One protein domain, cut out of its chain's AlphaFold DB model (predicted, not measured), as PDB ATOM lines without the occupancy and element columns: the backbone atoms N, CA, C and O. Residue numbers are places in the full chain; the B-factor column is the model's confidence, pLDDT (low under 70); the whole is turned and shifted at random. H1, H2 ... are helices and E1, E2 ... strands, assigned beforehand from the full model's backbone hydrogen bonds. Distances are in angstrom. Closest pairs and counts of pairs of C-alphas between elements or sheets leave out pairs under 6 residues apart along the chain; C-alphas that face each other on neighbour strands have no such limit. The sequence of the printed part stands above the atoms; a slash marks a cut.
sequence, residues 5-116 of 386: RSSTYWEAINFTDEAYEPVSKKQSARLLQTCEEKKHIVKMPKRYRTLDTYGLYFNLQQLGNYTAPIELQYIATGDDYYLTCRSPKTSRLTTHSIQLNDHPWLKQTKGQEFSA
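What this domain is: This is residues 5 to 116 of the 386 residues of an uncharacterized protein of Exiguobacterium sibiricum (strain DSM 17290 / CIP 109462 / JCM 13490 / 255-15) (UniProt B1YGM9). A single strongly twisted sheet of six strands curls round one helix, H1, which packs on one face of it and makes two layers with it. The long strand E3 runs along the longest axis, and a tail with no named element, residues 99 to 116, leads from E6 back to E3, with which its residues 114 to 115 pair. The printed part has 112 residues, with six named strands and one named helix in the order E1 E2 H1 E3 E4 E5 E6; the class is mixed, helices and strands. The sheet's order is E2 E1 E3 E4 E5 E6, antiparallel throughout. The whole is compact, with a radius of gyration of the C-alphas of 13.9 A and spans of 43 by 29 by 25 A.

Where its parts are: E3, residues 47 to 60, is the longest strand at 37.8 A, from C-alpha 47 at (125.524, 116.400, 151.579), and it bends by 58 degrees at residue 51. E4 is residues 70 to 77, 22.6 A; E5 is residues 80 to 86, 19.9 A; E6 is residues 93 to 98, 15.7 A, ending at C-alpha 98 at (127.550, 101.000, 145.124). E1, residues 10 to 15, begins at C-alpha 10 at (146.616, 94.870, 148.766) and is 15.7 A long. E2 is residues 20 to 22, 6.7 A, and H1 is residues 25 to 36, 16.5 A.

How they stand to each other: E3, E4, E5 and E6 form a meander, each strand the antiparallel neighbour of the one before. Between E3 and E4, at 159 degrees, N 51 and O 74 are 2.8 A apart, within hydrogen-bond range. E4 and E5 are a hairpin, with N 82 and O 75 at 2.9 A. E5 and E6 are a hairpin too, with N 85 and O 94 at 2.8 A. On the other side of E3 from E4 is E1, with N 13 and O 55 at 2.8 A. The edge strand E2 forms a hairpin with E1, with N 14 and O 21 at 2.9 A. E2, H1 and E3 are a split strand-helix-strand unit, two strands running the same way with E1 between them in the sheet; its crossover is right-handed. H1 is on the sheet; its closest C-alphas to E1 are Ser 28 and Ala 12, 4.9 A, and to E5 Cys 35 and Cys 85, 5.7 A. In H1 every O i to N i+4 pair is within hydrogen-bond range. E2 and E6 are apart.

The domain as a whole: The two C-alphas farthest apart, those of Gln 62 and Gly 78, are 43.8 A from each other. The printed part has no cut, and no link between named elements is long. Residues 41 to 42 pair with residues 95 to 96 of E6, antiparallel. The mean pLDDT of the printed part is 85.5; residues 16 to 19 and 61 to 67 are under 70.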
ATOM      1  N   ARG A   5     146.996  96.615 139.677       83.25
ATOM      2  CA  ARG A   5     146.924  96.183 141.073       83.25
ATOM      3  C   ARG A   5     146.379  94.760 141.142       83.25
ATOM      4  O   ARG A   5     145.701  94.282 140.230       83.25
ATOM      5  N   SER A   6     146.741  94.065 142.210       82.94
ATOM      6  CA  SER A   6     146.316  92.695 142.469       82.94
ATOM      7  C   SER A   6     145.902  92.583 143.924       82.94
ATOM      8  O   SER A   6     146.689  92.905 144.808       82.94
ATOM      9  N   SER A   7     144.699  92.074 144.182       83.38
ATOM     10  CA  SER A   7     144.183  91.883 145.542       83.38
ATOM     11  C   SER A   7     145.040  90.952 146.405       83.38
ATOM     12  O   SER A   7     144.867  90.922 147.617       83.38
ATOM     13  N   THR A   8     145.966  90.196 145.807       82.75
ATOM     14  CA  THR A   8     146.955  89.391 146.538       82.75
ATOM     15  C   THR A   8     147.835  90.252 147.445       82.75
ATOM     16  O   THR A   8     148.113  89.849 148.573       82.75
ATOM     17  N   TYR A   9     148.232  91.435 146.965       82.62
ATOM     18  CA  TYR A   9     149.228  92.303 147.604       82.62
ATOM     19  C   TYR A   9     148.625  93.562 148.231       82.62
ATOM     20  O   TYR A   9     149.361  94.399 148.735       82.62
ATOM     21  N   TRP A  10     147.302  93.727 148.170       86.81
ATOM     22  CA  TRP A  10     146.616  94.870 148.766       86.81
ATOM     23  C   TRP A  10     145.775  94.425 149.957       86.81
ATOM     24  O   TRP A  10     145.008  93.463 149.873       86.81
ATOM     25  N   GLU A  11     145.916  95.144 151.062       88.25
ATOM     26  CA  GLU A  11     145.248  94.869 152.330       88.25
ATOM     27  C   GLU A  11     144.512  96.114 152.794       88.25
ATOM     28  O   GLU A  11     145.090  97.197 152.850       88.25
ATOM     29  N   ALA A  12     143.223  95.968 153.088       90.19
ATOM     30  CA  ALA A  12     142.451  97.041 153.684       90.19
ATOM     31  C   ALA A  12     142.583  97.000 155.207       90.19
ATOM     32  O   ALA A  12     142.474  95.946 155.836       90.19
ATOM     33  N   ILE A  13     142.777  98.180 155.774       87.62
ATOM     34  CA  ILE A  13     142.755  98.444 157.204       87.62
ATOM     35  C   ILE A  13     141.622  99.436 157.436       87.62
ATOM     36  O   ILE A  13     141.546 100.452 156.742       87.62
ATOM     37  N   ASN A  14     140.713  99.110 158.352       86.50
ATOM     38  CA  ASN A  14     139.700 100.049 158.812       86.50
ATOM     39  C   ASN A  14     140.359 101.068 159.753       86.50
ATOM     40  O   ASN A  14     141.106 100.673 160.652       86.50
ATOM     41  N   PHE A  15     140.092 102.352 159.521       75.69
ATOM     42  CA  PHE A  15     140.455 103.433 160.426       75.69
ATOM     43  C   PHE A  15     139.240 103.813 161.258       75.69
ATOM     44  O   PHE A  15     138.322 104.485 160.784       75.69
ATOM     45  N   THR A  16     139.276 103.413 162.519       65.88
ATOM     46  CA  THR A  16     138.388 103.962 163.541       65.88
ATOM     47  C   THR A  16     139.193 104.899 164.434       65.88
ATOM     48  O   THR A  16     140.418 104.779 164.496       65.88
ATOM     49  N   ASP A  17     138.520 105.800 165.151       54.84
ATOM     50  CA  ASP A  17     139.170 106.717 166.104       54.84
ATOM     51  C   ASP A  17     139.955 105.968 167.210       54.84
ATOM     52  O   ASP A  17     140.785 106.561 167.895       54.84
ATOM     53  N   GLU A  18     139.714 104.662 167.382       54.78
ATOM     54  CA  GLU A  18     140.250 103.843 168.474       54.78
ATOM     55  C   GLU A  18     141.221 102.738 168.015       54.78
ATOM     56  O   GLU A  18     142.051 102.289 168.811       54.78
ATOM     57  N   ALA A  19     141.144 102.275 166.759       60.38
ATOM     58  CA  ALA A  19     141.920 101.124 166.294       60.38
ATOM     59  C   ALA A  19     142.153 101.077 164.774       60.38
ATOM     60  O   ALA A  19     141.324 101.505 163.965       60.38
ATOM     61  N   TYR A  20     143.275 100.446 164.414       73.25
ATOM     62  CA  TYR A  20     143.598  99.990 163.064       73.25
ATOM     63  C   TYR A  20     143.290  98.496 162.952       73.25
ATOM     64  O   TYR A  20     144.035  97.664 163.474       73.25
ATOM     65  N   GLU A  21     142.210  98.144 162.256       82.62
ATOM     66  CA  GLU A  21     141.759  96.751 162.154       82.62
ATOM     67  C   GLU A  21     141.899  96.213 160.721       82.62
ATOM     68  O   GLU A  21     141.225  96.700 159.806       82.62
ATOM     69  N   PRO A  22     142.756  95.201 160.479       85.88
ATOM     70  CA  PRO A  22     142.818  94.526 159.190       85.88
ATOM     71  C   PRO A  22     141.485  93.856 158.859       85.88
ATOM     72  O   PRO A  22     140.896  93.169 159.696       85.88
ATOM     73  N   VAL A  23     141.035  93.979 157.612       89.88
ATOM     74  CA  VAL A  23     139.806  93.313 157.160       89.88
ATOM     75  C   VAL A  23     140.082  92.065 156.332       89.88
ATOM     76  O   VAL A  23     141.191  91.806 155.867       89.88
ATOM     77  N   SER A  24     139.035  91.270 156.102       91.06
ATOM     78  CA  SER A  24     139.154  90.041 155.317       91.06
ATOM     79  C   SER A  24     139.711  90.294 153.904       91.06
ATOM     80  O   SER A  24     139.452  91.325 153.273       91.06
ATOM     81  N   LYS A  25     140.415  89.304 153.338       89.88
ATOM     82  CA  LYS A  25     140.916  89.375 151.951       89.88
ATOM     83  C   LYS A  25     139.795  89.561 150.927       89.88
ATOM     84  O   LYS A  25     139.980  90.278 149.949       89.88
ATOM     85  N   LYS A  26     138.617  88.971 151.167       92.38
ATOM     86  CA  LYS A  26     137.432  89.154 150.312       92.38
ATOM     87  C   LYS A  26     136.975  90.616 150.298       92.38
ATOM     88  O   LYS A  26     136.698  91.154 149.230       92.38
ATOM     89  N   GLN A  27     136.934  91.256 151.465       93.56
ATOM     90  CA  GLN A  27     136.597  92.674 151.591       93.56
ATOM     91  C   GLN A  27     137.663  93.564 150.944       93.56
ATOM     92  O   GLN A  27     137.320  94.403 150.116       93.56
ATOM     93  N   SER A  28     138.947  93.317 151.224       93.44
ATOM     94  CA  SER A  28     140.071  94.039 150.601       93.44
ATOM     95  C   SER A  28     140.016  93.974 149.069       93.44
ATOM     96  O   SER A  28     140.118  94.996 148.394       93.44
ATOM     97  N   ALA A  29     139.778  92.780 148.510       93.50
ATOM     98  CA  ALA A  29     139.661  92.576 147.069       93.50
ATOM     99  C   ALA A  29     138.491  93.357 146.459       93.50
ATOM    100  O   ALA A  29     138.639  93.953 145.394       93.50
ATOM    101  N   ARG A  30     137.337  93.382 147.138       95.19
ATOM    102  CA  ARG A  30     136.161  94.118 146.666       95.19
ATOM    103  C   ARG A  30     136.369  95.631 146.727       95.19
ATOM    104  O   ARG A  30     136.026  96.304 145.764       95.19
ATOM    105  N   LEU A  31     136.954  96.155 147.807       94.88
ATOM    106  CA  LEU A  31     137.301  97.578 147.926       94.88
ATOM    107  C   LEU A  31     138.239  98.010 146.792       94.88
ATOM    108  O   LEU A  31     137.970  98.996 146.107       94.88
ATOM    109  N   LEU A  32     139.296  97.225 146.547       94.00
ATOM    110  CA  LEU A  32     140.232  97.480 145.456       94.00
ATOM    111  C   LEU A  32     139.523  97.458 144.095       94.00
ATOM    112  O   LEU A  32     139.700  98.381 143.305       94.00
ATOM    113  N   GLN A  33     138.692  96.442 143.843       94.25
ATOM    114  CA  GLN A  33     137.930  96.316 142.600       94.25
ATOM    115  C   GLN A  33     137.040  97.538 142.355       94.25
ATOM    116  O   GLN A  33     137.071  98.098 141.260       94.25
ATOM    117  N   THR A  34     136.278  97.972 143.363       94.81
ATOM    118  CA  THR A  34     135.402  99.142 143.243       94.81
ATOM    119  C   THR A  34     136.207 100.399 142.911       94.81
ATOM    120  O   THR A  34     135.808 101.149 142.030       94.81
ATOM    121  N   CYS A  35     137.378 100.609 143.523       93.06
ATOM    122  CA  CYS A  35     138.219 101.767 143.205       93.06
ATOM    123  C   CYS A  35     138.838 101.742 141.796       93.06
ATOM    124  O   CYS A  35     139.220 102.795 141.280       93.06
ATOM    125  N   GLU A  36     138.974 100.568 141.177       90.81
ATOM    126  CA  GLU A  36     139.490 100.424 139.808       90.81
ATOM    127  C   GLU A  36     138.393 100.476 138.731       90.81
ATOM    128  O   GLU A  36     138.688 100.687 137.548       90.81
ATOM    129  N   GLU A  37     137.130 100.309 139.123       90.19
ATOM    130  CA  GLU A  37     135.969 100.341 138.239       90.19
ATOM    131  C   GLU A  37     135.745 101.753 137.677       90.19
ATOM    132  O   GLU A  37     135.583 102.724 138.404       90.19
ATOM    133  N   LYS A  38     135.684 101.901 136.351       89.31
ATOM    134  CA  LYS A  38     135.449 103.220 135.727       89.31
ATOM    135  C   LYS A  38     133.984 103.501 135.401       89.31
ATOM    136  O   LYS A  38     133.624 104.650 135.172       89.31
ATOM    137  N   LYS A  39     133.148 102.461 135.333       88.19
ATOM    138  CA  LYS A  39     131.762 102.558 134.842       88.19
ATOM    139  C   LYS A  39     130.801 103.191 135.844       88.19
ATOM    140  O   LYS A  39     129.812 103.781 135.429       88.19
ATOM    141  N   HIS A  40     131.095 103.075 137.136       88.88
ATOM    142  CA  HIS A  40     130.210 103.510 138.220       88.88
ATOM    143  C   HIS A  40     130.664 104.812 138.888       88.88
ATOM    144  O   HIS A  40     130.174 105.159 139.963       88.88
ATOM    145  N   ILE A  41     131.572 105.550 138.241       95.19
ATOM    146  CA  ILE A  41     132.037 106.845 138.735       95.19
ATOM    147  C   ILE A  41     130.922 107.880 138.566       95.19
ATOM    148  O   ILE A  41     130.444 108.137 137.461       95.19
ATOM    149  N   VAL A  42     130.549 108.506 139.674       95.62
ATOM    150  CA  VAL A  42     129.511 109.535 139.770       95.62
ATOM    151  C   VAL A  42     130.063 110.785 140.451       95.62
ATOM    152  O   VAL A  42     131.171 110.793 140.989       95.62
ATOM    153  N   LYS A  43     129.298 111.881 140.421       92.50
ATOM    154  CA  LYS A  43     129.645 113.078 141.196       92.50
ATOM    155  C   LYS A  43     129.441 112.803 142.684       92.50
ATOM    156  O   LYS A  43     128.439 112.206 143.064       92.50
ATOM    157  N   MET A  44     130.365 113.295 143.508       90.81
ATOM    158  CA  MET A  44     130.224 113.231 144.958       90.81
ATOM    159  C   MET A  44     128.957 113.990 145.403       90.81
ATOM    160  O   MET A  44     128.749 115.125 144.953       90.81
ATOM    161  N   PRO A  45     128.114 113.402 146.271       92.12
ATOM    162  CA  PRO A  45     126.979 114.103 146.862       92.12
ATOM    163  C   PRO A  45     127.415 115.368 147.612       92.12
ATOM    164  O   PRO A  45     128.451 115.386 148.273       92.12
ATOM    165  N   LYS A  46     126.610 116.437 147.542       89.81
ATOM    166  CA  LYS A  46     126.897 117.703 148.251       89.81
ATOM    167  C   LYS A  46     126.741 117.581 149.766       89.81
ATOM    168  O   LYS A  46     127.422 118.279 150.515       89.81
ATOM    169  N   ARG A  47     125.805 116.733 150.188       92.19
ATOM    170  CA  ARG A  47     125.524 116.400 151.579       92.19
ATOM    171  C   ARG A  47     125.585 114.893 151.716       92.19
ATOM    172  O   ARG A  47     125.074 114.192 150.846       92.19
ATOM    173  N   TYR A  48     126.254 114.419 152.752       92.88
ATOM    174  CA  TYR A  48     126.384 112.996 153.015       92.88
ATOM    175  C   TYR A  48     126.676 112.755 154.491       92.88
ATOM    176  O   TYR A  48     127.035 113.665 155.242       92.88
ATOM    177  N   ARG A  49     126.519 111.502 154.902       91.69
ATOM    178  CA  ARG A  49     127.043 110.981 156.163       91.69
ATOM    179  C   ARG A  49     128.171 110.007 155.864       91.69
ATOM    180  O   ARG A  49     128.056 109.221 154.921       91.69
ATOM    181  N   THR A  50     129.239 110.063 156.647       89.75
ATOM    182  CA  THR A  50     130.312 109.067 156.600       89.75
ATOM    183  C   THR A  50     129.855 107.818 157.336       89.75
ATOM    184  O   THR A  50     129.304 107.907 158.431       89.75
ATOM    185  N   LEU A  51     130.038 106.662 156.706       89.75
ATOM    186  CA  LEU A  51     129.710 105.367 157.288       89.75
ATOM    187  C   LEU A  51     130.940 104.718 157.907       89.75
ATOM    188  O   LEU A  51     130.837 104.137 158.979       89.75
ATOM    189  N   ASP A  52     132.064 104.781 157.193       89.25
ATOM    190  CA  ASP A  52     133.281 104.061 157.543       89.25
ATOM    191  C   ASP A  52     134.463 104.561 156.690       89.25
ATOM    192  O   ASP A  52     134.245 105.057 155.574       89.25
ATOM    193  N   THR A  53     135.697 104.424 157.177       89.50
ATOM    194  CA  THR A  53     136.912 104.916 156.501       89.50
ATOM    195  C   THR A  53     137.984 103.832 156.485       89.50
ATOM    196  O   THR A  53     138.223 103.156 157.474       89.50
ATOM    197  N   TYR A  54     138.651 103.656 155.348       90.25
ATOM    198  CA  TYR A  54     139.637 102.598 155.152       90.25
ATOM    199  C   TYR A  54     140.899 103.124 154.484       90.25
ATOM    200  O   TYR A  54     140.873 104.105 153.736       90.25
ATOM    201  N   GLY A  55     141.996 102.404 154.677       89.44
ATOM    202  CA  GLY A  55     143.207 102.520 153.879       89.44
ATOM    203  C   GLY A  55     143.513 101.184 153.241       89.44
ATOM    204  O   GLY A  55     143.624 100.175 153.930       89.44
ATOM    205  N   LEU A  56     143.636 101.167 151.921       88.62
ATOM    206  CA  LEU A  56     144.169 100.030 151.182       88.62
ATOM    207  C   LEU A  56     145.673 100.230 151.035       88.62
ATOM    208  O   LEU A  56     146.101 101.175 150.377       88.62
ATOM    209  N   TYR A  57     146.458  99.330 151.609       83.81
ATOM    210  CA  TYR A  57     147.915  99.359 151.594       83.81
ATOM    211  C   TYR A  57     148.457  98.265 150.685       83.81
ATOM    212  O   TYR A  57     147.983  97.129 150.729       83.81
ATOM    213  N   PHE A  58     149.459  98.596 149.873       81.69
ATOM    214  CA  PHE A  58     150.256  97.579 149.196       81.69
ATOM    215  C   PHE A  58     151.283  97.024 150.180       81.69
ATOM    216  O   PHE A  58     152.125  97.776 150.669       81.69
ATOM    217  N   ASN A  59     151.207  95.725 150.449       75.19
ATOM    218  CA  ASN A  59     152.002  95.063 151.470       75.19
ATOM    219  C   ASN A  59     152.841  93.930 150.861       75.19
ATOM    220  O   ASN A  59     152.306  92.975 150.286       75.19
ATOM    221  N   LEU A  60     154.157  94.041 151.034       73.75
ATOM    222  CA  LEU A  60     155.119  92.952 150.904       73.75
ATOM    223  C   LEU A  60     155.792  92.804 152.273       73.75
ATOM    224  O   LEU A  60     156.608  93.644 152.651       73.75
ATOM    225  N   GLN A  61     155.431  91.757 153.023       67.88
ATOM    226  CA  GLN A  61     155.584  91.698 154.489       67.88
ATOM    227  C   GLN A  61     156.978  92.077 155.014       67.88
ATOM    228  O   GLN A  61     157.081  92.727 156.051       67.88
ATOM    229  N   GLN A  62     158.040  91.663 154.316       60.41
ATOM    230  CA  GLN A  62     159.432  91.916 154.714       60.41
ATOM    231  C   GLN A  62     160.170  92.911 153.813       60.41
ATOM    232  O   GLN A  62     161.238  93.386 154.188       60.41
ATOM    233  N   LEU A  63     159.618  93.240 152.643       57.69
ATOM    234  CA  LEU A  63     160.216  94.224 151.737       57.69
ATOM    235  C   LEU A  63     159.760  95.651 152.093       57.69
ATOM    236  O   LEU A  63     160.421  96.613 151.733       57.69
ATOM    237  N   GLY A  64     158.689  95.791 152.878       53.19
ATOM    238  CA  GLY A  64     158.148  97.073 153.313       53.19
ATOM    239  C   GLY A  64     156.981  97.542 152.446       53.19
ATOM    240  O   GLY A  64     156.650  96.962 151.409       53.19
ATOM    241  N   ASN A  65     156.321  98.604 152.903       51.06
ATOM    242  CA  ASN A  65     155.314  99.301 152.108       51.06
ATOM    243  C   ASN A  65     156.060 100.143 151.062       51.06
ATOM    244  O   ASN A  65     157.043 100.778 151.420       51.06
ATOM    245  N   TYR A  66     155.607 100.156 149.801       52.62
ATOM    246  CA  TYR A  66     156.205 100.933 148.686       52.62
ATOM    247  C   TYR A  66     155.187 101.820 147.948       52.62
ATOM    248  O   TYR A  66     155.311 102.092 146.756       52.62
ATOM    249  N   THR A  67     154.094 102.207 148.603       62.41
ATOM    250  CA  THR A  67     153.135 103.168 148.048       62.41
ATOM    251  C   THR A  67     152.318 103.789 149.173       62.41
ATOM    252  O   THR A  67     152.056 103.140 150.191       62.41
ATOM    253  N   ALA A  68     151.895 105.034 148.970       72.06
ATOM    254  CA  ALA A  68     150.860 105.633 149.795       72.06
ATOM    255  C   ALA A  68     149.576 104.781 149.711       72.06
ATOM    256  O   ALA A  68     149.291 104.188 148.663       72.06
ATOM    257  N   PRO A  69     148.771 104.701 150.780       81.56
ATOM    258  CA  PRO A  69     147.523 103.960 150.714       81.56
ATOM    259  C   PRO A  69     146.549 104.589 149.713       81.56
ATOM    260  O   PRO A  69     146.500 105.807 149.530       81.56
ATOM    261  N   ILE A  70     145.700 103.757 149.107       88.62
ATOM    262  CA  ILE A  70     144.438 104.259 148.553       88.62
ATOM    263  C   ILE A  70     143.546 104.530 149.765       88.62
ATOM    264  O   ILE A  70     143.130 103.590 150.441       88.62
ATOM    265  N   GLU A  71     143.263 105.794 150.055       89.69
ATOM    266  CA  GLU A  71     142.294 106.139 151.096       89.69
ATOM    267  C   GLU A  71     140.879 105.944 150.564       89.69
ATOM    268  O   GLU A  71     140.566 106.332 149.429       89.69
ATOM    269  N   LEU A  72     140.013 105.375 151.393       93.19
ATOM    270  CA  LEU A  72     138.623 105.148 151.058       93.19
ATOM    271  C   LEU A  72     137.706 105.661 152.150       93.19
ATOM    272  O   LEU A  72     138.001 105.536 153.333       93.19
ATOM    273  N   GLN A  73     136.550 106.161 151.743       93.00
ATOM    274  CA  GLN A  73     135.485 106.514 152.667       93.00
ATOM    275  C   GLN A  73     134.152 106.065 152.088       93.00
ATOM    276  O   GLN A  73     133.797 106.436 150.962       93.00
ATOM    277  N   TYR A  74     133.416 105.275 152.863       93.88
ATOM    278  CA  TYR A  74     132.022 104.991 152.574       93.88
ATOM    279  C   TYR A  74     131.162 106.160 153.013       93.88
ATOM    280  O   TYR A  74     131.251 106.623 154.151       93.88
ATOM    281  N   ILE A  75     130.299 106.604 152.111       93.81
ATOM    282  CA  ILE A  75     129.360 107.689 152.367       93.81
ATOM    283  C   ILE A  75     127.964 107.297 151.894       93.81
ATOM    284  O   ILE A  75     127.808 106.470 150.993       93.81
ATOM    285  N   ALA A  76     126.945 107.914 152.482       94.12
ATOM    286  CA  ALA A  76     125.564 107.755 152.044       94.12
ATOM    287  C   ALA A  76     124.807 109.086 152.032       94.12
ATOM    288  O   ALA A  76     125.066 109.965 152.861       94.12
ATOM    289  N   THR A  77     123.850 109.208 151.114       93.31
ATOM    290  CA  THR A  77     122.823 110.260 151.123       93.31
ATOM    291  C   THR A  77     121.461 109.616 150.885       93.31
ATOM    292  O   THR A  77     121.298 108.827 149.959       93.31
ATOM    293  N   GLY A  78     120.507 109.844 151.788       89.88
ATOM    294  CA  GLY A  78     119.277 109.058 151.850       89.88
ATOM    295  C   GLY A  78     119.577 107.554 151.908       89.88
ATOM    296  O   GLY A  78     120.320 107.102 152.793       89.88
ATOM    297  N   ASP A  79     119.025 106.831 150.933       89.50
ATOM    298  CA  ASP A  79     119.189 105.387 150.722       89.50
ATOM    299  C   ASP A  79     120.250 105.041 149.658       89.50
ATOM    300  O   ASP A  79     120.451 103.868 149.346       89.50
ATOM    301  N   ASP A  80     120.952 106.041 149.114       93.19
ATOM    302  CA  ASP A  80     122.025 105.839 148.143       93.19
ATOM    303  C   ASP A  80     123.386 105.721 148.838       93.19
ATOM    304  O   ASP A  80     123.727 106.498 149.741       93.19
ATOM    305  N   TYR A  81     124.197 104.770 148.371       95.06
ATOM    306  CA  TYR A  81     125.493 104.427 148.951       95.06
ATOM    307  C   TYR A  81     126.624 104.633 147.955       95.06
ATOM    308  O   TYR A  81     126.507 104.327 146.763       95.06
ATOM    309  N   TYR A  82     127.756 105.109 148.467       96.00
ATOM    310  CA  TYR A  82     128.931 105.384 147.660       96.00
ATOM    311  C   TYR A  82     130.210 104.959 148.370       96.00
ATOM    312  O   TYR A  82     130.330 105.052 149.592       96.00
ATOM    313  N   LEU A  83     131.194 104.554 147.574       96.50
ATOM    314  CA  LEU A  83     132.579 104.412 148.001       96.50
ATOM    315  C   LEU A  83     133.398 105.503 147.326       96.50
ATOM    316  O   LEU A  83     133.449 105.586 146.097       96.50
ATOM    317  N   THR A  84     134.041 106.349 148.117       95.31
ATOM    318  CA  THR A  84     135.026 107.292 147.595       95.31
ATOM    319  C   THR A  84     136.417 106.680 147.672       95.31
ATOM    320  O   THR A  84     136.726 105.986 148.634       95.31
ATOM    321  N   CYS A  85     137.238 106.905 146.647       94.56
ATOM    322  CA  CYS A  85     138.594 106.377 146.543       94.56
ATOM    323  C   CYS A  85     139.558 107.496 146.150       94.56
ATOM    324  O   CYS A  85     139.370 108.139 145.106       94.56
ATOM    325  N   ARG A  86     140.600 107.709 146.956       90.69
ATOM    326  CA  ARG A  86     141.675 108.669 146.690       90.69
ATOM    327  C   ARG A  86     142.865 107.957 146.059       90.69
ATOM    328  O   ARG A  86     143.409 107.008 146.609       90.69
ATOM    329  N   SER A  87     143.268 108.419 144.882       85.06
ATOM    330  CA  SER A  87     144.427 107.872 144.174       85.06
ATOM    331  C   SER A  87     145.726 108.166 144.936       85.06
ATOM    332  O   SER A  87     146.014 109.343 145.135       85.06
ATOM    333  N   PRO A  88     146.566 107.169 145.263       77.81
ATOM    334  CA  PRO A  88     147.846 107.404 145.937       77.81
ATOM    335  C   PRO A  88     148.850 108.161 145.057       77.81
ATOM    336  O   PRO A  88     149.719 108.860 145.557       77.81
ATOM    337  N   LYS A  89     148.689 108.089 143.729       76.75
ATOM    338  CA  LYS A  89     149.566 108.760 142.761       76.75
ATOM    339  C   LYS A  89     149.219 110.224 142.514       76.75
ATOM    340  O   LYS A  89     150.082 111.025 142.184       76.75
ATOM    341  N   THR A  90     147.928 110.544 142.512       79.75
ATOM    342  CA  THR A  90     147.435 111.849 142.034       79.75
ATOM    343  C   THR A  90     146.632 112.601 143.084       79.75
ATOM    344  O   THR A  90     146.174 113.707 142.809       79.75
ATOM    345  N   SER A  91     146.367 111.966 144.226       81.38
ATOM    346  CA  SER A  91     145.488 112.425 145.307       81.38
ATOM    347  C   SER A  91     144.089 112.852 144.845       81.38
ATOM    348  O   SER A  91     143.348 113.504 145.578       81.38
ATOM    349  N   ARG A  92     143.697 112.469 143.620       84.75
ATOM    350  CA  ARG A  92     142.372 112.740 143.064       84.75
ATOM    351  C   ARG A  92     141.363 111.807 143.700       84.75
ATOM    352  O   ARG A  92     141.586 110.597 143.756       84.75
ATOM    353  N   LEU A  93     140.244 112.390 144.109       90.12
ATOM    354  CA  LEU A  93     139.113 111.659 144.641       90.12
ATOM    355  C   LEU A  93     138.188 111.215 143.507       90.12
ATOM    356  O   LEU A  93     137.858 111.992 142.611       90.12
ATOM    357  N   THR A  94     137.763 109.962 143.564       94.44
ATOM    358  CA  THR A  94     136.704 109.402 142.721       94.44
ATOM    359  C   THR A  94     135.583 108.901 143.614       94.44
ATOM    360  O   THR A  94     135.850 108.430 144.715       94.44
ATOM    361  N   THR A  95     134.337 109.016 143.165       96.12
ATOM    362  CA  THR A  95     133.166 108.532 143.904       96.12
ATOM    363  C   THR A  95     132.463 107.482 143.068       96.12
ATOM    364  O   THR A  95     132.115 107.750 141.922       96.12
ATOM    365  N   HIS A  96     132.244 106.305 143.642       97.56
ATOM    366  CA  HIS A  96     131.600 105.170 142.992       97.56
ATOM    367  C   HIS A  96     130.246 104.928 143.631       97.56
ATOM    368  O   HIS A  96     130.174 104.794 144.850       97.56
ATOM    369  N   SER A  97     129.183 104.864 142.831       96.31
ATOM    370  CA  SER A  97     127.893 104.369 143.325       96.31
ATOM    371  C   SER A  97     127.996 102.866 143.580       96.31
ATOM    372  O   SER A  97     128.559 102.140 142.758       96.31
ATOM    373  N   ILE A  98     127.484 102.407 144.722       95.38
ATOM    374  CA  ILE A  98     127.550 101.000 145.124       95.38
ATOM    375  C   ILE A  98     126.190 100.470 145.573       95.38
ATOM    376  O   ILE A  98     125.327 101.213 146.032       95.38
ATOM    377  N   GLN A  99     126.026  99.152 145.480       92.50
ATOM    378  CA  GLN A  99     124.901  98.427 146.061       92.50
ATOM    379  C   GLN A  99     125.346  97.776 147.373       92.50
ATOM    380  O   GLN A  99     126.393  97.126 147.413       92.50
ATOM    381  N   LEU A 100     124.554  97.901 148.442       89.00
ATOM    382  CA  LEU A 100     124.900  97.322 149.751       89.00
ATOM    383  C   LEU A 100     125.104  95.804 149.704       89.00
ATOM    384  O   LEU A 100     125.984  95.288 150.387       89.00
ATOM    385  N   ASN A 101     124.345  95.091 148.868       91.00
ATOM    386  CA  ASN A 101     124.468  93.637 148.727       91.00
ATOM    387  C   ASN A 101     125.870  93.202 148.264       91.00
ATOM    388  O   ASN A 101     126.321  92.109 148.603       91.00
ATOM    389  N   ASP A 102     126.578  94.073 147.543       92.12
ATOM    390  CA  ASP A 102     127.952  93.824 147.110       92.12
ATOM    391  C   ASP A 102     128.997  94.145 148.194       92.12
ATOM    392  O   ASP A 102     130.178  93.820 148.043       92.12
ATOM    393  N   HIS A 103     128.573  94.795 149.278       92.56
ATOM    394  CA  HIS A 103     129.389  95.233 150.409       92.56
ATOM    395  C   HIS A 103     128.739  94.809 151.744       92.56
ATOM    396  O   HIS A 103     128.406  95.660 152.568       92.56
ATOM    397  N   PRO A 104     128.564  93.493 151.990       90.31
ATOM    398  CA  PRO A 104     127.720  92.956 153.068       90.31
ATOM    399  C   PRO A 104     128.196  93.260 154.499       90.31
ATOM    400  O   PRO A 104     127.476  92.983 155.452       90.31
ATOM    401  N   TRP A 105     129.410  93.789 154.670       89.19
ATOM    402  CA  TRP A 105     129.923  94.252 155.966       89.19
ATOM    403  C   TRP A 105     129.385  95.632 156.361       89.19
ATOM    404  O   TRP A 105     129.421  95.982 157.539       89.19
ATOM    405  N   LEU A 106     128.884  96.418 155.403       87.56
ATOM    406  CA  LEU A 106     128.296  97.717 155.697       87.56
ATOM    407  C   LEU A 106     126.914  97.543 156.303       87.56
ATOM    408  O   LEU A 106     126.036  96.892 155.737       87.56
ATOM    409  N   LYS A 107     126.701  98.198 157.439       79.81
ATOM    410  CA  LYS A 107     125.379  98.303 158.047       79.81
ATOM    411  C   LYS A 107     124.682  99.545 157.509       79.81
ATOM    412  O   LYS A 107     125.282 100.614 157.416       79.81
ATOM    413  N   GLN A 108     123.393  99.420 157.200       76.12
ATOM    414  CA  GLN A 108     122.565 100.592 156.949       76.12
ATOM    415  C   GLN A 108     122.503 101.425 158.228       76.12
ATOM    416  O   GLN A 108     121.993 100.977 159.254       76.12
ATOM    417  N   THR A 109     123.005 102.652 158.161       72.75
ATOM    418  CA  THR A 109     122.874 103.621 159.248       72.75
ATOM    419  C   THR A 109     121.931 104.739 158.823       72.75
ATOM    420  O   THR A 109     121.949 105.196 157.673       72.75
ATOM    421  N   LYS A 110     121.091 105.181 159.760       75.56
ATOM    422  CA  LYS A 110     120.368 106.453 159.674       75.56
ATOM    423  C   LYS A 110     121.174 107.486 160.454       75.56
ATOM    424  O   LYS A 110     121.670 107.173 161.531       75.56
ATOM    425  N   GLY A 111     121.320 108.691 159.920       78.56
ATOM    426  CA  GLY A 111     122.121 109.731 160.559       78.56
ATOM    427  C   GLY A 111     121.978 111.076 159.868       78.56
ATOM    428  O   GLY A 111     121.428 111.164 158.770       78.56
ATOM    429  N   GLN A 112     122.464 112.122 160.531       85.94
ATOM    430  CA  GLN A 112     122.465 113.472 159.986       85.94
ATOM    431  C   GLN A 112     123.480 113.591 158.844       85.94
ATOM    432  O   GLN A 112     124.607 113.115 158.949       85.94
ATOM    433  N   GLU A 113     123.071 114.242 157.756       91.50
ATOM    434  CA  GLU A 113     123.941 114.522 156.615       91.50
ATOM    435  C   GLU A 113     124.536 115.924 156.707       91.50
ATOM    436  O   GLU A 113     123.814 116.923 156.862       91.50
ATOM    437  N   PHE A 114     125.851 115.990 156.527       86.06
ATOM    438  CA  PHE A 114     126.644 117.207 156.603       86.06
ATOM    439  C   PHE A 114     127.082 117.641 155.209       86.06
ATOM    440  O   PHE A 114     127.272 116.821 154.310       86.06
ATOM    441  N   SER A 115     127.216 118.951 155.021       86.69
ATOM    442  CA  SER A 115     127.800 119.498 153.799       86.69
ATOM    443  C   SER A 115     129.300 119.231 153.780       86.69
ATOM    444  O   SER A 115     129.970 119.413 154.796       86.69
ATOM    445  N   ALA A 116     129.828 118.847 152.618       80.31
ATOM    446  CA  ALA A 116     131.268 118.718 152.437       80.31
ATOM    447  C   ALA A 116     131.972 120.049 152.750       80.31
ATOM    448  O   ALA A 116     131.535 121.105 152.285       80.31
TER     449      ALA A 116